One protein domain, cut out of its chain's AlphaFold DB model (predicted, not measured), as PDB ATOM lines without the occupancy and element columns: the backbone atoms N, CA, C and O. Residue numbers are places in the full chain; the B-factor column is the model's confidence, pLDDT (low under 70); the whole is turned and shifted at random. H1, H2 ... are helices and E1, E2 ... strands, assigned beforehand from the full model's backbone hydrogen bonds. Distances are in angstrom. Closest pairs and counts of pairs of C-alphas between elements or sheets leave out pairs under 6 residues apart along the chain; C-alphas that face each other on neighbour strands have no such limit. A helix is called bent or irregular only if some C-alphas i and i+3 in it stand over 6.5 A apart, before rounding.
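Overview. This is residues 4 to 156 of the 176 residues of an uncharacterized protein of Mycobacterium kansasii (UniProt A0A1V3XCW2). A small twisted sheet of four strands has H5 packed along one face, over E2 and E3; H2 and H3 pack on H5, and H1 packs near the E1 edge. H6 lies beyond the sheet at one end of the longest axis, and a long loop with the short H4 reaches away from the helix group. The printed part has 153 residues with six named helices and four named strands, in the order H1 E1 H2 H3 E2 H4 H5 E3 H6 E4; the mixed sheet runs E1 E2 E3 E4. The class is mixed, helices and strands; the whole is compact, with a radius of gyration of the C-alphas of 16.2 A and spans of 50 by 35 by 26 A.

Along the chain. H1, residues 14 to 31, begins at C-alpha 14 (-83.057, 167.435, 36.114) and is 24.7 A long; it has a kink of 25 degrees near residue 21 and is only just irregular, C-alphas 23 and 26 being 6.7 A apart. E1 is residues 37 to 41, H2 45 to 53, and H3 55 to 67, 18.2 A. E2, residues 70 to 76, is 16.5 A; H4 is residues 88 to 91. H5, residues 100 to 116, is 24.7 A and ends at C-alpha 116 (-96.755, 169.593, 36.685). E3 is residues 122 to 126, H6 138 to 147, and E4 153 to 155, ending at C-alpha 155 (-106.892, 165.492, 31.340).

Arrangement. E1 and E2 are parallel, with N 39 and O 71 2.7 A apart. E2 and E3 are parallel, with N 75 and O 124 at 2.9 A. E3 and E4 are antiparallel, with N 123 and O 154 at 3.1 A. Two strand-helix-strand units, parallel neighbour strands with helices between, E1 H2 H3 E2 and E2 H4 H5 E3, have right-handed crossovers. H1 and H5 on one face make two layers, helices over a sheet; H5's height over the sheet is 9.0 A. H5 touches H2, closest C-alphas Ala 52 and His 108, 5.4 A, at a steep tilt of 49 degrees. H3 touches H5 with residues 58 to 62, and H1 with residues 61 to 65, closest C-alphas Glu 18 and Leu 61, 7.1 A. H4 and H5 are apart. Each O i to N i+4 pair is within hydrogen-bond range in H3, H5 and H6, 12 of 14 in H1 and 4 of 5 in H2; H4 is too short for one.

Size, cuts and confidence. The C-alphas farthest apart, of Gly 33 and Ser 139, are 51.8 A apart. The printed part has no cut. The links E2 to H4 and E3 to H6 are long. Mean pLDDT of the printed part is 85.5; residues 83 to 90, 118 to 121 and 149 to 156 are under 70.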
ATOM      1  N   TYR A   4     -92.886 176.106  23.371       87.62
ATOM      2  CA  TYR A   4     -91.500 175.813  23.015       87.62
ATOM      3  C   TYR A   4     -91.072 174.465  23.615       87.62
ATOM      4  O   TYR A   4     -91.373 174.173  24.768       87.62
ATOM      5  N   CYS A   5     -90.411 173.610  22.834       88.25
ATOM      6  CA  CYS A   5     -90.102 172.236  23.233       88.25
ATOM      7  C   CYS A   5     -88.630 172.090  23.645       88.25
ATOM      8  O   CYS A   5     -87.747 172.530  22.913       88.25
ATOM      9  N   SER A   6     -88.349 171.420  24.765       82.75
ATOM     10  CA  SER A   6     -86.985 171.164  25.252       82.75
ATOM     11  C   SER A   6     -86.224 170.127  24.431       82.75
ATOM     12  O   SER A   6     -85.022 169.993  24.593       82.75
ATOM     13  N   ASN A   7     -86.867 169.451  23.474       78.31
ATOM     14  CA  ASN A   7     -86.191 168.525  22.556       78.31
ATOM     15  C   ASN A   7     -84.993 169.146  21.813       78.31
ATOM     16  O   ASN A   7     -84.062 168.430  21.461       78.31
ATOM     17  N   VAL A   8     -85.031 170.455  21.534       71.62
ATOM     18  CA  VAL A   8     -83.958 171.170  20.814       71.62
ATOM     19  C   VAL A   8     -82.913 171.777  21.753       71.62
ATOM     20  O   VAL A   8     -81.887 172.273  21.298       71.62
ATOM     21  N   VAL A   9     -83.162 171.720  23.063       70.69
ATOM     22  CA  VAL A   9     -82.250 172.148  24.124       70.69
ATOM     23  C   VAL A   9     -82.116 170.960  25.073       70.69
ATOM     24  O   VAL A   9     -82.773 170.894  26.103       70.69
ATOM     25  N   ALA A  10     -81.360 169.943  24.657       72.00
ATOM     26  CA  ALA A  10     -81.341 168.657  25.349       72.00
ATOM     27  C   ALA A  10     -80.905 168.809  26.818       72.00
ATOM     28  O   ALA A  10     -79.859 169.391  27.102       72.00
ATOM     29  N   ALA A  11     -81.695 168.259  27.740       83.06
ATOM     30  CA  ALA A  11     -81.334 168.085  29.141       83.06
ATOM     31  C   ALA A  11     -81.191 166.589  29.428       83.06
ATOM     32  O   ALA A  11     -82.138 165.821  29.263       83.06
ATOM     33  N   ASP A  12     -80.011 166.166  29.864       85.44
ATOM     34  CA  ASP A  12     -79.758 164.786  30.284       85.44
ATOM     35  C   ASP A  12     -80.077 164.550  31.772       85.44
ATOM     36  O   ASP A  12     -80.268 163.413  32.207       85.44
ATOM     37  N   SER A  13     -80.208 165.629  32.545       92.12
ATOM     38  CA  SER A  13     -80.438 165.634  33.984       92.12
ATOM     39  C   SER A  13     -81.500 166.661  34.382       92.12
ATOM     40  O   SER A  13     -81.765 167.629  33.668       92.12
ATOM     41  N   LEU A  14     -82.098 166.474  35.563       93.88
ATOM     42  CA  LEU A  14     -83.057 167.435  36.114       93.88
ATOM     43  C   LEU A  14     -82.415 168.812  36.336       93.88
ATOM     44  O   LEU A  14     -83.027 169.823  36.024       93.88
ATOM     45  N   GLN A  15     -81.171 168.850  36.818       94.50
ATOM     46  CA  GLN A  15     -80.442 170.102  37.020       94.50
ATOM     47  C   GLN A  15     -80.217 170.847  35.696       94.50
ATOM     48  O   GLN A  15     -80.402 172.062  35.640       94.50
ATOM     49  N   ALA A  16     -79.858 170.131  34.623       93.75
ATOM     50  CA  ALA A  16     -79.723 170.728  33.297       93.75
ATOM     51  C   ALA A  16     -81.059 171.293  32.797       93.75
ATOM     52  O   ALA A  16     -81.090 172.407  32.274       93.75
ATOM     53  N   LEU A  17     -82.166 170.573  33.015       95.12
ATOM     54  CA  LEU A  17     -83.500 171.056  32.662       95.12
ATOM     55  C   LEU A  17     -83.866 172.324  33.443       95.12
ATOM     56  O   LEU A  17     -84.255 173.319  32.837       95.12
ATOM     57  N   GLU A  18     -83.719 172.313  34.768       95.81
ATOM     58  CA  GLU A  18     -83.990 173.476  35.624       95.81
ATOM     59  C   GLU A  18     -83.164 174.691  35.178       95.81
ATOM     60  O   GLU A  18     -83.701 175.788  35.025       95.81
ATOM     61  N   HIS A  19     -81.879 174.487  34.873       95.38
ATOM     62  CA  HIS A  19     -81.018 175.543  34.350       95.38
ATOM     63  C   HIS A  19     -81.531 176.104  33.015       95.38
ATOM     64  O   HIS A  19     -81.609 177.319  32.858       95.38
ATOM     65  N   GLN A  20     -81.917 175.246  32.067       94.25
ATOM     66  CA  GLN A  20     -82.427 175.671  30.757       94.25
ATOM     67  C   GLN A  20     -83.755 176.418  30.851       94.25
ATOM     68  O   GLN A  20     -83.962 177.390  30.123       94.25
ATOM     69  N   LEU A  21     -84.655 176.003  31.749       96.06
ATOM     70  CA  LEU A  21     -85.911 176.716  31.979       96.06
ATOM     71  C   LEU A  21     -85.647 178.183  32.344       96.06
ATOM     72  O   LEU A  21     -86.314 179.078  31.823       96.06
ATOM     73  N   LEU A  22     -84.623 178.425  33.165       96.94
ATOM     74  CA  LEU A  22     -84.235 179.757  33.621       96.94
ATOM     75  C   LEU A  22     -83.388 180.530  32.602       96.94
ATOM     76  O   LEU A  22     -83.556 181.739  32.470       96.94
ATOM     77  N   SER A  23     -82.479 179.870  31.880       95.88
ATOM     78  CA  SER A  23     -81.530 180.545  30.982       95.88
ATOM     79  C   SER A  23     -82.016 180.677  29.536       95.88
ATOM     80  O   SER A  23     -81.526 181.540  28.808       95.88
ATOM     81  N   VAL A  24     -82.994 179.869  29.115       95.19
ATOM     82  CA  VAL A  24     -83.500 179.837  27.734       95.19
ATOM     83  C   VAL A  24     -84.996 180.128  27.670       95.19
ATOM     84  O   VAL A  24     -85.405 181.069  26.991       95.19
ATOM     85  N   PHE A  25     -85.826 179.353  28.371       96.00
ATOM     86  CA  PHE A  25     -87.284 179.421  28.198       96.00
ATOM     87  C   PHE A  25     -87.889 180.688  28.800       96.00
ATOM     88  O   PHE A  25     -88.655 181.378  28.124       96.00
ATOM     89  N   ALA A  26     -87.528 181.028  30.039       96.75
ATOM     90  CA  ALA A  26     -88.013 182.243  30.683       96.75
ATOM     91  C   ALA A  26     -87.574 183.519  29.926       96.75
ATOM     92  O   ALA A  26     -88.442 184.343  29.618       96.75
ATOM     93  N   PRO A  27     -86.304 183.667  29.492       97.06
ATOM     94  CA  PRO A  27     -85.899 184.781  28.637       97.06
ATOM     95  C   PRO A  27     -86.599 184.789  27.274       97.06
ATOM     96  O   PRO A  27     -86.969 185.858  26.788       97.06
ATOM     97  N   ALA A  28     -86.820 183.626  26.648       95.62
ATOM     98  CA  ALA A  28     -87.550 183.542  25.382       95.62
ATOM     99  C   ALA A  28     -88.997 184.038  25.528       95.62
ATOM    100  O   ALA A  28     -89.448 184.840  24.710       95.62
ATOM    101  N   ARG A  29     -89.696 183.638  26.603       96.94
ATOM    102  CA  ARG A  29     -91.031 184.155  26.943       96.94
ATOM    103  C   ARG A  29     -91.019 185.680  27.066       96.94
ATOM    104  O   ARG A  29     -91.854 186.342  26.452       96.94
ATOM    105  N   GLN A  30     -90.077 186.224  27.841       97.00
ATOM    106  CA  GLN A  30     -89.964 187.666  28.084       97.00
ATOM    107  C   GLN A  30     -89.699 188.443  26.789       97.00
ATOM    108  O   GLN A  30     -90.389 189.419  26.507       97.00
ATOM    109  N   ARG A  31     -88.749 187.987  25.965       96.62
ATOM    110  CA  ARG A  31     -88.404 188.623  24.680       96.62
ATOM    111  C   ARG A  31     -89.540 188.568  23.665       96.62
ATOM    112  O   ARG A  31     -89.654 189.470  22.844       96.62
ATOM    113  N   ALA A  32     -90.364 187.526  23.723       95.50
ATOM    114  CA  ALA A  32     -91.566 187.404  22.906       95.50
ATOM    115  C   ALA A  32     -92.752 188.232  23.440       95.50
ATOM    116  O   ALA A  32     -93.795 188.264  22.792       95.50
ATOM    117  N   GLY A  33     -92.625 188.880  24.608       96.44
ATOM    118  CA  GLY A  33     -93.698 189.670  25.220       96.44
ATOM    119  C   GLY A  33     -94.896 188.835  25.683       96.44
ATOM    120  O   GLY A  33     -96.007 189.348  25.769       96.44
ATOM    121  N   LEU A  34     -94.696 187.540  25.949       95.75
ATOM    122  CA  LEU A  34     -95.773 186.624  26.323       95.75
ATOM    123  C   LEU A  34     -96.000 186.634  27.833       95.75
ATOM    124  O   LEU A  34     -95.054 186.488  28.607       95.75
ATOM    125  N   GLU A  35     -97.255 186.697  28.268       92.94
ATOM    126  CA  GLU A  35     -97.609 186.512  29.681       92.94
ATOM    127  C   GLU A  35     -97.226 185.106  30.164       92.94
ATOM    128  O   GLU A  35     -96.575 184.947  31.196       92.94
ATOM    129  N   ARG A  36     -97.554 184.086  29.361       93.06
ATOM    130  CA  ARG A  36     -97.262 182.679  29.640       93.06
ATOM    131  C   ARG A  36     -96.736 181.965  28.398       93.06
ATOM    132  O   ARG A  36     -97.238 182.183  27.295       93.06
ATOM    133  N   LEU A  37     -95.751 181.089  28.585       94.50
ATOM    134  CA  LEU A  37     -95.199 180.234  27.531       94.50
ATOM    135  C   LEU A  37     -95.467 178.761  27.848       94.50
ATOM    136  O   LEU A  37     -95.137 178.278  28.930       94.50
ATOM    137  N   GLY A  38     -96.041 178.042  26.885       92.69
ATOM    138  CA  GLY A  38     -96.154 176.592  26.950       92.69
ATOM    139  C   GLY A  38     -94.785 175.928  26.805       92.69
ATOM    140  O   GLY A  38     -93.980 176.347  25.976       92.69
ATOM    141  N   VAL A  39     -94.524 174.870  27.561       92.88
ATOM    142  CA  VAL A  39     -93.283 174.099  27.475       92.88
ATOM    143  C   VAL A  39     -93.607 172.639  27.181       92.88
ATOM    144  O   VAL A  39     -94.421 172.017  27.867       92.88
ATOM    145  N   GLY A  40     -92.984 172.106  26.133       92.62
ATOM    146  CA  GLY A  40     -92.913 170.668  25.897       92.62
ATOM    147  C   GLY A  40     -91.657 170.117  26.551       92.62
ATOM    148  O   GLY A  40     -90.568 170.571  26.213       92.62
ATOM    149  N   LEU A  41     -91.799 169.194  27.496       93.69
ATOM    150  CA  LEU A  41     -90.670 168.648  28.247       93.69
ATOM    151  C   LEU A  41     -90.215 167.305  27.686       93.69
ATOM    152  O   LEU A  41     -91.022 166.506  27.218       93.69
ATOM    153  N   TRP A  42     -88.920 167.046  27.791       94.19
ATOM    154  CA  TRP A  42     -88.303 165.752  27.536       94.19
ATOM    155  C   TRP A  42     -87.136 165.542  28.498       94.19
ATOM    156  O   TRP A  42     -86.340 166.455  28.716       94.19
ATOM    157  N   LEU A  43     -87.038 164.327  29.037       94.44
ATOM    158  CA  LEU A  43     -85.898 163.830  29.804       94.44
ATOM    159  C   LEU A  43     -85.658 162.354  29.444       94.44
ATOM    160  O   LEU A  43     -86.637 161.625  29.237       94.44
ATOM    161  N   PRO A  44     -84.399 161.876  29.442       93.75
ATOM    162  CA  PRO A  44     -84.083 160.456  29.300       93.75
ATOM    163  C   PRO A  44     -84.807 159.590  30.337       93.75
ATOM    164  O   PRO A  44     -84.990 160.016  31.479       93.75
ATOM    165  N   ALA A  45     -85.135 158.346  29.985       94.69
ATOM    166  CA  ALA A  45     -85.894 157.424  30.833       94.69
ATOM    167  C   ALA A  45     -85.305 157.257  32.241       94.69
ATOM    168  O   ALA A  45     -86.036 157.323  33.227       94.69
ATOM    169  N   ALA A  46     -83.979 157.142  32.356       94.62
ATOM    170  CA  ALA A  46     -83.303 157.023  33.648       94.62
ATOM    171  C   ALA A  46     -83.434 158.281  34.528       94.62
ATOM    172  O   ALA A  46     -83.403 158.185  35.755       94.62
ATOM    173  N   THR A  47     -83.548 159.463  33.925       95.94
ATOM    174  CA  THR A  47     -83.751 160.730  34.644       95.94
ATOM    175  C   THR A  47     -85.227 160.915  34.978       95.94
ATOM    176  O   THR A  47     -85.557 161.309  36.095       95.94
ATOM    177  N   MET A  48     -86.116 160.546  34.054       96.69
ATOM    178  CA  MET A  48     -87.560 160.558  34.266       96.69
ATOM    179  C   MET A  48     -87.980 159.628  35.411       96.69
ATOM    180  O   MET A  48     -88.757 160.039  36.264       96.69
ATOM    181  N   ALA A  49     -87.413 158.420  35.496       97.31
ATOM    182  CA  ALA A  49     -87.675 157.485  36.592       97.31
ATOM    183  C   ALA A  49     -87.279 158.066  37.962       97.31
ATOM    184  O   ALA A  49     -88.041 157.984  38.924       97.31
ATOM    185  N   ARG A  50     -86.116 158.728  38.054       97.56
ATOM    186  CA  ARG A  50     -85.685 159.406  39.291       97.56
ATOM    187  C   ARG A  50     -86.630 160.542  39.671       97.56
ATOM    188  O   ARG A  50     -86.980 160.676  40.839       97.56
ATOM    189  N   LEU A  51     -87.067 161.335  38.693       97.44
ATOM    190  CA  LEU A  51     -88.021 162.420  38.916       97.44
ATOM    191  C   LEU A  51     -89.410 161.897  39.333       97.44
ATOM    192  O   LEU A  51     -90.055 162.478  40.206       97.44
ATOM    193  N   ALA A  52     -89.864 160.781  38.762       96.94
ATOM    194  CA  ALA A  52     -91.112 160.116  39.145       96.94
ATOM    195  C   ALA A  52     -91.061 159.533  40.571       96.94
ATOM    196  O   ALA A  52     -92.063 159.556  41.288       96.94
ATOM    197  N   ALA A  53     -89.888 159.119  41.047       97.56
ATOM    198  CA  ALA A  53     -89.705 158.678  42.430       97.56
ATOM    199  C   ALA A  53     -89.621 159.837  43.450       97.56
ATOM    200  O   ALA A  53     -89.886 159.630  44.633       97.56
ATOM    201  N   ASP A  54     -89.286 161.059  43.020       97.75
ATOM    202  CA  ASP A  54     -89.042 162.202  43.910       97.75
ATOM    203  C   ASP A  54     -90.135 163.282  43.806       97.75
ATOM    204  O   ASP A  54     -90.106 164.186  42.964       97.75
ATOM    205  N   ARG A  55     -91.117 163.221  44.716       95.12
ATOM    206  CA  ARG A  55     -92.216 164.201  44.789       95.12
ATOM    207  C   ARG A  55     -91.734 165.613  45.139       95.12
ATOM    208  O   ARG A  55     -92.337 166.590  44.685       95.12
ATOM    209  N   ALA A  56     -90.670 165.744  45.930       96.56
ATOM    210  CA  ALA A  56     -90.128 167.047  46.302       96.56
ATOM    211  C   ALA A  56     -89.461 167.714  45.091       96.56
ATOM    212  O   ALA A  56     -89.689 168.897  44.838       96.56
ATOM    213  N   ALA A  57     -88.727 166.944  44.285       97.00
ATOM    214  CA  ALA A  57     -88.178 167.411  43.018       97.00
ATOM    215  C   ALA A  57     -89.264 167.860  42.034       97.00
ATOM    216  O   ALA A  57     -89.132 168.929  41.440       97.00
ATOM    217  N   ARG A  58     -90.366 167.111  41.903       96.56
ATOM    218  CA  ARG A  58     -91.500 167.540  41.062       96.56
ATOM    219  C   ARG A  58     -92.150 168.823  41.560       96.56
ATOM    220  O   ARG A  58     -92.449 169.699  40.758       96.56
ATOM    221  N   SER A  59     -92.312 168.960  42.874       94.94
ATOM    222  CA  SER A  59     -92.867 170.177  43.482       94.94
ATOM    223  C   SER A  59     -91.968 171.390  43.221       94.94
ATOM    224  O   SER A  59     -92.457 172.455  42.851       94.94
ATOM    225  N   ARG A  60     -90.643 171.220  43.336       96.31
ATOM    226  CA  ARG A  60     -89.662 172.258  42.987       96.31
ATOM    227  C   ARG A  60     -89.732 172.626  41.505       96.31
ATOM    228  O   ARG A  60     -89.752 173.807  41.178       96.31
ATOM    229  N   LEU A  61     -89.800 171.635  40.617       96.44
ATOM    230  CA  LEU A  61     -89.911 171.866  39.178       96.44
ATOM    231  C   LEU A  61     -91.202 172.619  38.822       96.44
ATOM    232  O   LEU A  61     -91.158 173.566  38.039       96.44
ATOM    233  N   ALA A  62     -92.333 172.248  39.429       94.88
ATOM    234  CA  ALA A  62     -93.605 172.953  39.266       94.88
ATOM    235  C   ALA A  62     -93.509 174.422  39.708       94.88
ATOM    236  O   ALA A  62     -93.990 175.301  38.994       94.88
ATOM    237  N   ALA A  63     -92.845 174.698  40.838       95.00
ATOM    238  CA  ALA A  63     -92.607 176.061  41.310       95.00
ATOM    239  C   ALA A  63     -91.734 176.861  40.330       95.00
ATOM    240  O   ALA A  63     -92.129 177.945  39.917       95.00
ATOM    241  N   ILE A  64     -90.615 176.292  39.859       96.31
ATOM    242  CA  ILE A  64     -89.746 176.932  38.852       96.31
ATOM    243  C   ILE A  64     -90.546 177.318  37.605       96.31
ATOM    244  O   ILE A  64     -90.391 178.423  37.088       96.31
ATOM    245  N   LEU A  65     -91.406 176.425  37.113       95.19
ATOM    246  CA  LEU A  65     -92.253 176.706  35.958       95.19
ATOM    247  C   LEU A  65     -93.223 177.863  36.249       95.19
ATOM    248  O   LEU A  65     -93.251 178.841  35.497       95.19
ATOM    249  N   ALA A  66     -93.965 177.779  37.355       93.81
ATOM    250  CA  ALA A  66     -94.964 178.772  37.741       93.81
ATOM    251  C   ALA A  66     -94.355 180.169  37.947       93.81
ATOM    252  O   ALA A  66     -94.822 181.133  37.337       93.81
ATOM    253  N   ASP A  67     -93.267 180.261  38.716       95.56
ATOM    254  CA  ASP A  67     -92.587 181.516  39.059       95.56
ATOM    255  C   ASP A  67     -92.025 182.236  37.824       95.56
ATOM    256  O   ASP A  67     -91.840 183.452  37.821       95.56
ATOM    257  N   ASN A  68     -91.789 181.497  36.736       95.94
ATOM    258  CA  ASN A  68     -91.229 182.031  35.497       95.94
ATOM    259  C   ASN A  68     -92.266 182.229  34.379       95.94
ATOM    260  O   ASN A  68     -91.900 182.596  33.255       95.94
ATOM    261  N   GLY A  69     -93.558 182.029  34.665       94.50
ATOM    262  CA  GLY A  69     -94.631 182.138  33.671       94.50
ATOM    263  C   GLY A  69     -94.564 181.041  32.604       94.50
ATOM    264  O   GLY A  69     -94.928 181.265  31.448       94.50
ATOM    265  N   LEU A  70     -94.060 179.864  32.965       94.62
ATOM    266  CA  LEU A  70     -93.968 178.693  32.100       94.62
ATOM    267  C   LEU A  70     -95.047 177.680  32.495       94.62
ATOM    268  O   LEU A  70     -95.340 177.492  33.671       94.62
ATOM    269  N   ALA A  71     -95.642 177.009  31.512       92.69
ATOM    270  CA  ALA A  71     -96.654 175.984  31.754       92.69
ATOM    271  C   ALA A  71     -96.392 174.748  30.904       92.69
ATOM    272  O   ALA A  71     -96.256 174.847  29.687       92.69
ATOM    273  N   VAL A  72     -96.355 173.570  31.524       92.19
ATOM    274  CA  VAL A  72     -96.188 172.321  30.775       92.19
ATOM    275  C   VAL A  72     -97.466 172.024  30.001       92.19
ATOM    276  O   VAL A  72     -98.557 172.022  30.565       92.19
ATOM    277  N   VAL A  73     -97.325 171.772  28.701       89.31
ATOM    278  CA  VAL A  73     -98.445 171.388  27.819       89.31
ATOM    279  C   VAL A  73     -98.309 169.980  27.272       89.31
ATOM    280  O   VAL A  73     -99.300 169.353  26.897       89.31
ATOM    281  N   THR A  74     -97.079 169.478  27.205       89.94
ATOM    282  CA  THR A  74     -96.812 168.141  26.697       89.94
ATOM    283  C   THR A  74     -95.559 167.552  27.326       89.94
ATOM    284  O   THR A  74     -94.605 168.273  27.630       89.94
ATOM    285  N   MET A  75     -95.565 166.235  27.500       92.69
ATOM    286  CA  MET A  75     -94.380 165.441  27.788       92.69
ATOM    287  C   MET A  75     -94.042 164.625  26.542       92.69
ATOM    288  O   MET A  75     -94.856 163.841  26.054       92.69
ATOM    289  N   ASN A  76     -92.846 164.798  26.002       91.81
ATOM    290  CA  ASN A  76     -92.351 163.946  24.942       91.81
ATOM    291  C   ASN A  76     -91.707 162.703  25.558       91.81
ATOM    292  O   ASN A  76     -90.721 162.793  26.279       91.81
ATOM    293  N   ALA A  77     -92.271 161.544  25.252       91.44
ATOM    294  CA  ALA A  77     -91.794 160.223  25.623       91.44
ATOM    295  C   ALA A  77     -91.297 159.436  24.399       91.44
ATOM    296  O   ALA A  77     -91.168 158.218  24.480       91.44
ATOM    297  N   PHE A  78     -91.043 160.079  23.250       89.25
ATOM    298  CA  PHE A  78     -90.504 159.392  22.074       89.25
ATOM    299  C   PHE A  78     -89.030 158.990  22.270       89.25
ATOM    300  O   PHE A  78     -88.772 157.782  22.381       89.25
ATOM    301  N   PRO A  79     -88.061 159.924  22.376       89.38
ATOM    302  CA  PRO A  79     -86.676 159.537  22.595       89.38
ATOM    303  C   PRO A  79     -86.545 158.900  23.982       89.38
ATOM    304  O   PRO A  79     -86.871 159.522  24.988       89.38
ATOM    305  N   TYR A  80     -86.079 157.653  24.044       89.44
ATOM    306  CA  TYR A  80     -85.929 156.947  25.321       89.44
ATOM    307  C   TYR A  80     -84.704 157.411  26.114       89.44
ATOM    308  O   TYR A  80     -84.706 157.442  27.341       89.44
ATOM    309  N   GLY A  81     -83.639 157.786  25.414       87.75
ATOM    310  CA  GLY A  81     -82.385 158.229  26.004       87.75
ATOM    311  C   GLY A  81     -81.710 159.282  25.143       87.75
ATOM    312  O   GLY A  81     -82.264 159.730  24.141       87.75
ATOM    313  N   VAL A  82     -80.506 159.682  25.542       78.12
ATOM    314  CA  VAL A  82     -79.706 160.617  24.749       78.12
ATOM    315  C   VAL A  82     -79.117 159.878  23.549       78.12
ATOM    316  O   VAL A  82     -78.496 158.827  23.709       78.12
ATOM    317  N   PHE A  83     -79.293 160.426  22.351       68.44
ATOM    318  CA  PHE A  83     -78.729 159.874  21.122       68.44
ATOM    319  C   PHE A  83     -77.542 160.734  20.675       68.44
ATOM    320  O   PHE A  83     -77.705 161.923  20.425       68.44
ATOM    321  N   HIS A  84     -76.359 160.126  20.558       58.41
ATOM    322  CA  HIS A  84     -75.162 160.747  19.987       58.41
ATOM    323  C   HIS A  84     -74.639 159.885  18.821       58.41
ATOM    324  O   HIS A  84     -74.579 158.660  18.946       58.41
ATOM    325  N   GLY A  85     -74.244 160.516  17.707       53.75
ATOM    326  CA  GLY A  85     -73.586 159.871  16.553       53.75
ATOM    327  C   GLY A  85     -74.494 159.537  15.357       53.75
ATOM    328  O   GLY A  85     -75.700 159.730  15.409       53.75
ATOM    329  N   ASP A  86     -73.911 159.012  14.273       47.22
ATOM    330  CA  ASP A  86     -74.554 158.857  12.947       47.22
ATOM    331  C   ASP A  86     -75.584 157.709  12.832       47.22
ATOM    332  O   ASP A  86     -76.315 157.592  11.847       47.22
ATOM    333  N   SER A  87     -75.695 156.844  13.843       52.28
ATOM    334  CA  SER A  87     -76.529 155.626  13.804       52.28
ATOM    335  C   SER A  87     -77.931 155.817  14.405       52.28
ATOM    336  O   SER A  87     -78.411 154.973  15.166       52.28
ATOM    337  N   VAL A  88     -78.594 156.935  14.099       57.00
ATOM    338  CA  VAL A  88     -79.820 157.355  14.811       57.00
ATOM    339  C   VAL A  88     -81.106 156.757  14.234       57.00
ATOM    340  O   VAL A  88     -82.093 156.620  14.949       57.00
ATOM    341  N   LYS A  89     -81.129 156.369  12.951       64.06
ATOM    342  CA  LYS A  89     -82.414 156.201  12.243       64.06
ATOM    343  C   LYS A  89     -83.318 155.096  12.800       64.06
ATOM    344  O   LYS A  89     -84.519 155.313  12.871       64.06
ATOM    345  N   HIS A  90     -82.774 153.951  13.222       66.44
ATOM    346  CA  HIS A  90     -83.592 152.845  13.760       66.44
ATOM    347  C   HIS A  90     -83.503 152.704  15.283       66.44
ATOM    348  O   HIS A  90     -84.499 152.382  15.926       66.44
ATOM    349  N   LYS A  91     -82.341 152.983  15.888       76.94
ATOM    350  CA  LYS A  91     -82.157 152.832  17.342       76.94
ATOM    351  C   LYS A  91     -83.023 153.793  18.157       76.94
ATOM    352  O   LYS A  91     -83.328 153.480  19.298       76.94
ATOM    353  N   VAL A  92     -83.461 154.911  17.572       80.12
ATOM    354  CA  VAL A  92     -84.361 155.868  18.234       80.12
ATOM    355  C   VAL A  92     -85.729 155.279  18.594       80.12
ATOM    356  O   VAL A  92     -86.357 155.727  19.551       80.12
ATOM    357  N   TYR A  93     -86.170 154.241  17.874       80.81
ATOM    358  CA  TYR A  93     -87.429 153.548  18.152       80.81
ATOM    359  C   TYR A  93     -87.314 152.524  19.280       80.81
ATOM    360  O   TYR A  93     -88.334 152.058  19.771       80.81
ATOM    361  N   GLN A  94     -86.096 152.175  19.699       85.50
ATOM    362  CA  GLN A  94     -85.874 151.203  20.759       85.50
ATOM    363  C   GLN A  94     -85.648 151.902  22.105       85.50
ATOM    364  O   GLN A  94     -84.973 152.934  22.155       85.50
ATOM    365  N   PRO A  95     -86.169 151.341  23.211       90.50
ATOM    366  CA  PRO A  95     -87.158 150.259  23.292       90.50
ATOM    367  C   PRO A  95     -88.513 150.640  22.675       90.50
ATOM    368  O   PRO A  95     -88.963 151.772  22.838       90.50
ATOM    369  N   ASP A  96     -89.190 149.710  22.004       88.94
ATOM    370  CA  ASP A  96     -90.536 149.925  21.444       88.94
ATOM    371  C   ASP A  96     -91.652 149.351  22.340       88.94
ATOM    372  O   ASP A  96     -91.396 148.837  23.434       88.94
ATOM    373  N   TRP A  97     -92.911 149.438  21.894       89.88
ATOM    374  CA  TRP A  97     -94.072 148.981  22.667       89.88
ATOM    375  C   TRP A  97     -94.141 147.468  22.879       89.88
ATOM    376  O   TRP A  97     -94.952 147.006  23.679       89.88
ATOM    377  N   THR A  98     -93.286 146.675  22.229       87.19
ATOM    378  CA  THR A  98     -93.193 145.235  22.501       87.19
ATOM    379  C   THR A  98     -92.477 144.941  23.827       87.19
ATOM    380  O   THR A  98     -92.654 143.862  24.410       87.19
ATOM    381  N   THR A  99     -91.725 145.914  24.349       89.50
ATOM    382  CA  THR A  99     -90.927 145.807  25.576       89.50
ATOM    383  C   THR A  99     -91.635 146.437  26.789       89.50
ATOM    384  O   THR A  99     -92.418 147.378  26.634       89.50
ATOM    385  N   PRO A 100     -91.401 145.933  28.017       89.81
ATOM    386  CA  PRO A 100     -91.965 146.533  29.230       89.81
ATOM    387  C   PRO A 100     -91.416 147.944  29.509       89.81
ATOM    388  O   PRO A 100     -92.181 148.815  29.926       89.81
ATOM    389  N   ASP A 101     -90.142 148.186  29.198       92.81
ATOM    390  CA  ASP A 101     -89.425 149.446  29.424       92.81
ATOM    391  C   ASP A 101     -90.151 150.665  28.832       92.81
ATOM    392  O   ASP A 101     -90.221 151.727  29.455       92.81
ATOM    393  N   ARG A 102     -90.749 150.525  27.639       93.00
ATOM    394  CA  ARG A 102     -91.490 151.619  26.991       93.00
ATOM    395  C   ARG A 102     -92.742 152.022  27.768       93.00
ATOM    396  O   ARG A 102     -93.028 153.216  27.910       93.00
ATOM    397  N   LEU A 103     -93.492 151.040  28.267       91.25
ATOM    398  CA  LEU A 103     -94.685 151.290  29.074       91.25
ATOM    399  C   LEU A 103     -94.303 151.942  30.405       91.25
ATOM    400  O   LEU A 103     -94.943 152.908  30.813       91.25
ATOM    401  N   GLU A 104     -93.256 151.442  31.059       94.31
ATOM    402  CA  GLU A 104     -92.764 151.998  32.319       94.31
ATOM    403  C   GLU A 104     -92.298 153.450  32.158       94.31
ATOM    404  O   GLU A 104     -92.745 154.328  32.895       94.31
ATOM    405  N   TYR A 105     -91.506 153.749  31.126       94.69
ATOM    406  CA  TYR A 105     -91.093 155.121  30.834       94.69
ATOM    407  C   TYR A 105     -92.287 156.053  30.584       94.69
ATOM    408  O   TYR A 105     -92.352 157.147  31.144       94.69
ATOM    409  N   THR A 106     -93.274 155.606  29.801       93.38
ATOM    410  CA  THR A 106     -94.481 156.401  29.523       93.38
ATOM    411  C   THR A 106     -95.312 156.642  30.791       93.38
ATOM    412  O   THR A 106     -95.886 157.718  30.951       93.38
ATOM    413  N   ARG A 107     -95.345 155.682  31.727       93.75
ATOM    414  CA  ARG A 107     -95.986 155.850  33.043       93.75
ATOM    415  C   ARG A 107     -95.269 156.883  33.903       93.75
ATOM    416  O   ARG A 107     -95.932 157.768  34.429       93.75
ATOM    417  N   HIS A 108     -93.940 156.850  33.971       96.06
ATOM    418  CA  HIS A 108     -93.186 157.887  34.682       96.06
ATOM    419  C   HIS A 108     -93.448 159.282  34.091       96.06
ATOM    420  O   HIS A 108     -93.679 160.235  34.833       96.06
ATOM    421  N   CYS A 109     -93.502 159.400  32.758       94.62
ATOM    422  CA  CYS A 109     -93.897 160.641  32.086       94.62
ATOM    423  C   CYS A 109     -95.298 161.113  32.507       94.62
ATOM    424  O   CYS A 109     -95.489 162.302  32.752       94.62
ATOM    425  N   ALA A 110     -96.264 160.196  32.606       92.25
ATOM    426  CA  ALA A 110     -97.632 160.479  33.035       92.25
ATOM    427  C   ALA A 110     -97.720 160.967  34.484       92.25
ATOM    428  O   ALA A 110     -98.388 161.964  34.758       92.25
ATOM    429  N   GLU A 111     -97.025 160.292  35.393       92.94
ATOM    430  CA  GLU A 111     -96.966 160.654  36.810       92.94
ATOM    431  C   GLU A 111     -96.357 162.042  37.003       92.94
ATOM    432  O   GLU A 111     -96.927 162.885  37.697       92.94
ATOM    433  N   VAL A 112     -95.229 162.309  36.336       95.12
ATOM    434  CA  VAL A 112     -94.579 163.619  36.384       95.12
ATOM    435  C   VAL A 112     -95.485 164.687  35.785       95.12
ATOM    436  O   VAL A 112     -95.707 165.713  36.420       95.12
ATOM    437  N   LEU A 113     -96.045 164.451  34.595       93.50
ATOM    438  CA  LEU A 113     -96.930 165.407  33.935       93.50
ATOM    439  C   LEU A 113     -98.128 165.768  34.822       93.50
ATOM    440  O   LEU A 113     -98.425 166.949  34.966       93.50
ATOM    441  N   SER A 114     -98.765 164.787  35.465       90.50
ATOM    442  CA  SER A 114     -99.912 165.026  36.349       90.50
ATOM    443  C   SER A 114     -99.599 165.996  37.492       90.50
ATOM    444  O   SER A 114    -100.454 166.805  37.841       90.50
ATOM    445  N   ASP A 115     -98.397 165.932  38.071       91.38
ATOM    446  CA  ASP A 115     -97.983 166.843  39.146       91.38
ATOM    447  C   ASP A 115     -97.560 168.230  38.606       91.38
ATOM    448  O   ASP A 115     -97.591 169.212  39.347       91.38
ATOM    449  N   LEU A 116     -97.191 168.339  37.321       92.00
ATOM    450  CA  LEU A 116     -96.755 169.593  36.685       92.00
ATOM    451  C   LEU A 116     -97.883 170.397  36.012       92.00
ATOM    452  O   LEU A 116     -97.674 171.572  35.704       92.00
ATOM    453  N   LEU A 117     -99.065 169.814  35.778       84.94
ATOM    454  CA  LEU A 117    -100.216 170.461  35.117       84.94
ATOM    455  C   LEU A 117    -100.941 171.499  36.002       84.94
ATOM    456  O   LEU A 117    -102.166 171.577  36.016       84.94
ATOM    457  N   ALA A 118    -100.203 172.314  36.759       65.12
ATOM    458  CA  ALA A 118    -100.743 173.298  37.695       65.12
ATOM    459  C   ALA A 118    -101.724 174.288  37.020       65.12
ATOM    460  O   ALA A 118    -101.336 175.328  36.487       65.12
ATOM    461  N   GLY A 119    -103.019 173.957  37.059       58.81
ATOM    462  CA  GLY A 119    -104.110 174.764  36.509       58.81
ATOM    463  C   GLY A 119    -104.320 174.655  34.993       58.81
ATOM    464  O   GLY A 119    -105.066 175.464  34.446       58.81
ATOM    465  N   THR A 120    -103.685 173.705  34.299       62.84
ATOM    466  CA  THR A 120    -103.953 173.422  32.879       62.84
ATOM    467  C   THR A 120    -104.905 172.239  32.738       62.84
ATOM    468  O   THR A 120    -104.623 171.159  33.242       62.84
ATOM    469  N   GLU A 121    -106.008 172.432  32.006       66.50
ATOM    470  CA  GLU A 121    -107.075 171.423  31.862       66.50
ATOM    471  C   GLU A 121    -106.624 170.134  31.150       66.50
ATOM    472  O   GLU A 121    -107.213 169.064  31.320       66.50
ATOM    473  N   LEU A 122    -105.562 170.214  30.342       77.31
ATOM    474  CA  LEU A 122    -105.117 169.121  29.487       77.31
ATOM    475  C   LEU A 122    -103.597 169.114  29.320       77.31
ATOM    476  O   LEU A 122    -103.001 170.116  28.921       77.31
ATOM    477  N   GLY A 123    -102.993 167.950  29.558       82.00
ATOM    478  CA  GLY A 123    -101.626 167.637  29.164       82.00
ATOM    479  C   GLY A 123    -101.603 166.464  28.195       82.00
ATOM    480  O   GLY A 123    -102.366 165.507  28.328       82.00
ATOM    481  N   THR A 124    -100.710 166.516  27.215       88.50
ATOM    482  CA  THR A 124    -100.526 165.404  26.276       88.50
ATOM    483  C   THR A 124     -99.204 164.696  26.517       88.50
ATOM    484  O   THR A 124     -98.232 165.300  26.965       88.50
ATOM    485  N   ILE A 125     -99.150 163.410  26.185       89.56
ATOM    486  CA  ILE A 125     -97.887 162.691  26.045       89.56
ATOM    487  C   ILE A 125     -97.728 162.341  24.575       89.56
ATOM    488  O   ILE A 125     -98.599 161.695  23.997       89.56
ATOM    489  N   SER A 126     -96.626 162.768  23.968       87.50
ATOM    490  CA  SER A 126     -96.229 162.283  22.644       87.50
ATOM    491  C   SER A 126     -95.280 161.097  22.805       87.50
ATOM    492  O   SER A 126     -94.473 161.062  23.726       87.50
ATOM    493  N   THR A 127     -95.388 160.088  21.949       87.06
ATOM    494  CA  THR A 127     -94.562 158.868  21.998       87.06
ATOM    495  C   THR A 127     -94.353 158.336  20.580       87.06
ATOM    496  O   THR A 127     -94.968 158.854  19.643       87.06
ATOM    497  N   LEU A 128     -93.476 157.344  20.389       84.00
ATOM    498  CA  LEU A 128     -93.361 156.698  19.076       84.00
ATOM    499  C   LEU A 128     -94.655 155.958  18.697       84.00
ATOM    500  O   LEU A 128     -95.409 155.543  19.586       84.00
ATOM    501  N   PRO A 129     -94.854 155.686  17.392       80.19
ATOM    502  CA  PRO A 129     -95.714 154.592  16.935       80.19
ATOM    503  C   PRO A 129     -95.393 153.264  17.643       80.19
ATOM    504  O   PRO A 129     -94.375 153.155  18.317       80.19
ATOM    505  N   LEU A 130     -96.217 152.225  17.461       81.12
ATOM    506  CA  LEU A 130     -96.017 150.917  18.115       81.12
ATOM    507  C   LEU A 130     -94.565 150.400  18.017       81.12
ATOM    508  O   LEU A 130     -94.003 149.936  19.009       81.12
ATOM    509  N   GLY A 131     -93.937 150.577  16.857       79.94
ATOM    510  CA  GLY A 131     -92.511 150.371  16.642       79.94
ATOM    511  C   GLY A 131     -92.109 150.732  15.218       79.94
ATOM    512  O   GLY A 131     -92.865 151.374  14.485       79.94
ATOM    513  N   TRP A 132     -90.901 150.331  14.828       78.81
ATOM    514  CA  TRP A 132     -90.430 150.470  13.452       78.81
ATOM    515  C   TRP A 132     -91.029 149.369  12.566       78.81
ATOM    516  O   TRP A 132     -91.171 148.233  13.006       78.81
ATOM    517  N   SER A 133     -91.358 149.688  11.312       75.88
ATOM    518  CA  SER A 133     -92.131 148.796  10.433       75.88
ATOM    519  C   SER A 133     -91.418 147.503  10.020       75.88
ATOM    520  O   SER A 133     -92.076 146.578   9.554       75.88
ATOM    521  N   ASN A 134     -90.091 147.411  10.170       73.88
ATOM    522  CA  ASN A 134     -89.329 146.215   9.807       73.88
ATOM    523  C   ASN A 134     -88.163 145.946  10.783       73.88
ATOM    524  O   ASN A 134     -87.239 146.761  10.831       73.88
ATOM    525  N   PRO A 135     -88.124 144.811  11.504       71.12
ATOM    526  CA  PRO A 135     -89.062 143.686  11.460       71.12
ATOM    527  C   PRO A 135     -90.280 143.917  12.371       71.12
ATOM    528  O   PRO A 135     -90.126 144.054  13.581       71.12
ATOM    529  N   TRP A 136     -91.490 143.923  11.804       81.88
ATOM    530  CA  TRP A 136     -92.750 143.929  12.559       81.88
ATOM    531  C   TRP A 136     -93.616 142.751  12.109       81.88
ATOM    532  O   TRP A 136     -93.898 142.614  10.920       81.88
ATOM    533  N   ASP A 137     -94.018 141.890  13.044       85.12
ATOM    534  CA  ASP A 137     -94.830 140.698  12.778       85.12
ATOM    535  C   ASP A 137     -96.076 140.642  13.682       85.12
ATOM    536  O   ASP A 137     -96.256 141.464  14.582       85.12
ATOM    537  N   ALA A 138     -96.950 139.655  13.459       85.81
ATOM    538  CA  ALA A 138     -98.167 139.482  14.256       85.81
ATOM    539  C   ALA A 138     -97.878 139.276  15.758       85.81
ATOM    540  O   ALA A 138     -98.649 139.704  16.613       85.81
ATOM    541  N   SER A 139     -96.738 138.665  16.100       86.06
ATOM    542  CA  SER A 139     -96.338 138.470  17.496       86.06
ATOM    543  C   SER A 139     -95.938 139.791  18.169       86.06
ATOM    544  O   SER A 139     -96.168 139.973  19.368       86.06
ATOM    545  N   ALA A 140     -95.326 140.708  17.413       82.12
ATOM    546  CA  ALA A 140     -94.997 142.056  17.847       82.12
ATOM    547  C   ALA A 140     -96.270 142.875  18.080       82.12
ATOM    548  O   ALA A 140     -96.374 143.515  19.128       82.12
ATOM    549  N   ASP A 141     -97.251 142.771  17.182       85.25
ATOM    550  CA  ASP A 141     -98.555 143.428  17.320       85.25
ATOM    551  C   ASP A 141     -99.266 143.005  18.615       85.25
ATOM    552  O   ASP A 141     -99.633 143.835  19.445       85.25
ATOM    553  N   ASP A 142     -99.306 141.699  18.877       82.06
ATOM    554  CA  ASP A 142     -99.830 141.107  20.107       82.06
ATOM    555  C   ASP A 142     -99.133 141.620  21.378       82.06
ATOM    556  O   ASP A 142     -99.775 141.939  22.389       82.06
ATOM    557  N   ARG A 143     -97.792 141.671  21.368       86.12
ATOM    558  CA  ARG A 143     -97.009 142.177  22.509       86.12
ATOM    559  C   ARG A 143     -97.276 143.662  22.738       86.12
ATOM    560  O   ARG A 143     -97.472 144.052  23.891       86.12
ATOM    561  N   ALA A 144     -97.306 144.454  21.668       81.50
ATOM    562  CA  ALA A 144     -97.566 145.884  21.719       81.50
ATOM    563  C   ALA A 144     -98.995 146.176  22.194       81.50
ATOM    564  O   ALA A 144     -99.172 146.960  23.123       81.50
ATOM    565  N   GLY A 145    -100.006 145.480  21.671       80.75
ATOM    566  CA  GLY A 145    -101.406 145.642  22.068       80.75
ATOM    567  C   GLY A 145    -101.664 145.328  23.546       80.75
ATOM    568  O   GLY A 145    -102.433 146.025  24.206       80.75
ATOM    569  N   ARG A 146    -100.964 144.336  24.121       83.12
ATOM    570  CA  ARG A 146    -101.029 144.043  25.570       83.12
ATOM    571  C   ARG A 146    -100.409 145.136  26.444       83.12
ATOM    572  O   ARG A 146    -100.722 145.205  27.632       83.12
ATOM    573  N   ARG A 147     -99.495 145.937  25.894       81.19
ATOM    574  CA  ARG A 147     -98.737 146.973  26.619       81.19
ATOM    575  C   ARG A 147     -99.225 148.378  26.337       81.19
ATOM    576  O   ARG A 147     -98.949 149.267  27.137       81.19
ATOM    577  N   TRP A 148     -99.945 148.567  25.240       75.19
ATOM    578  CA  TRP A 148    -100.487 149.850  24.859       75.19
ATOM    579  C   TRP A 148    -101.379 150.382  25.985       75.19
ATOM    580  O   TRP A 148    -102.299 149.684  26.434       75.19
ATOM    581  N   PRO A 149    -101.125 151.602  26.481       67.00
ATOM    582  CA  PRO A 149    -101.991 152.206  27.468       67.00
ATOM    583  C   PRO A 149    -103.363 152.381  26.821       67.00
ATOM    584  O   PRO A 149    -103.526 153.116  25.852       67.00
ATOM    585  N   ARG A 150    -104.373 151.700  27.373       57.31
ATOM    586  CA  ARG A 150    -105.768 151.782  26.901       57.31
ATOM    587  C   ARG A 150    -106.341 153.209  26.957       57.31
ATOM    588  O   ARG A 150    -107.416 153.448  26.420       57.31
ATOM    589  N   SER A 151    -105.619 154.144  27.574       51.88
ATOM    590  CA  SER A 151    -105.928 155.568  27.647       51.88
ATOM    591  C   SER A 151    -104.611 156.357  27.668       51.88
ATOM    592  O   SER A 151    -103.810 156.173  28.582       51.88
ATOM    593  N   ALA A 152    -104.366 157.218  26.674       46.56
ATOM    594  CA  ALA A 152    -103.167 158.069  26.591       46.56
ATOM    595  C   ALA A 152    -103.508 159.573  26.554       46.56
ATOM    596  O   ALA A 152    -102.756 160.386  26.022       46.56
ATOM    597  N   THR A 153    -104.649 159.948  27.134       45.38
ATOM    598  CA  THR A 153    -105.030 161.343  27.371       45.38
ATOM    599  C   THR A 153    -105.057 161.570  28.874       45.38
ATOM    600  O   THR A 153    -105.843 160.939  29.578       45.38
ATOM    601  N   ILE A 154    -104.184 162.446  29.376       47.00
ATOM    602  CA  ILE A 154    -104.192 162.864  30.780       47.00
ATOM    603  C   ILE A 154    -104.850 164.243  30.825       47.00
ATOM    604  O   ILE A 154    -104.198 165.271  30.651       47.00
ATOM    605  N   CYS A 155    -106.172 164.263  31.011       39.69
ATOM    606  CA  CYS A 155    -106.892 165.492  31.340       39.69
ATOM    607  C   CYS A 155    -106.570 165.869  32.789       39.69
ATOM    608  O   CYS A 155    -106.845 165.098  33.710       39.69
ATOM    609  N   GLY A 156    -105.975 167.039  32.991       36.75
ATOM    610  CA  GLY A 156    -105.672 167.562  34.313       36.75
ATOM    611  C   GLY A 156    -106.772 168.507  34.776       36.75
ATOM    612  O   GLY A 156    -106.771 169.657  34.386       36.75
TER     613      GLY A 156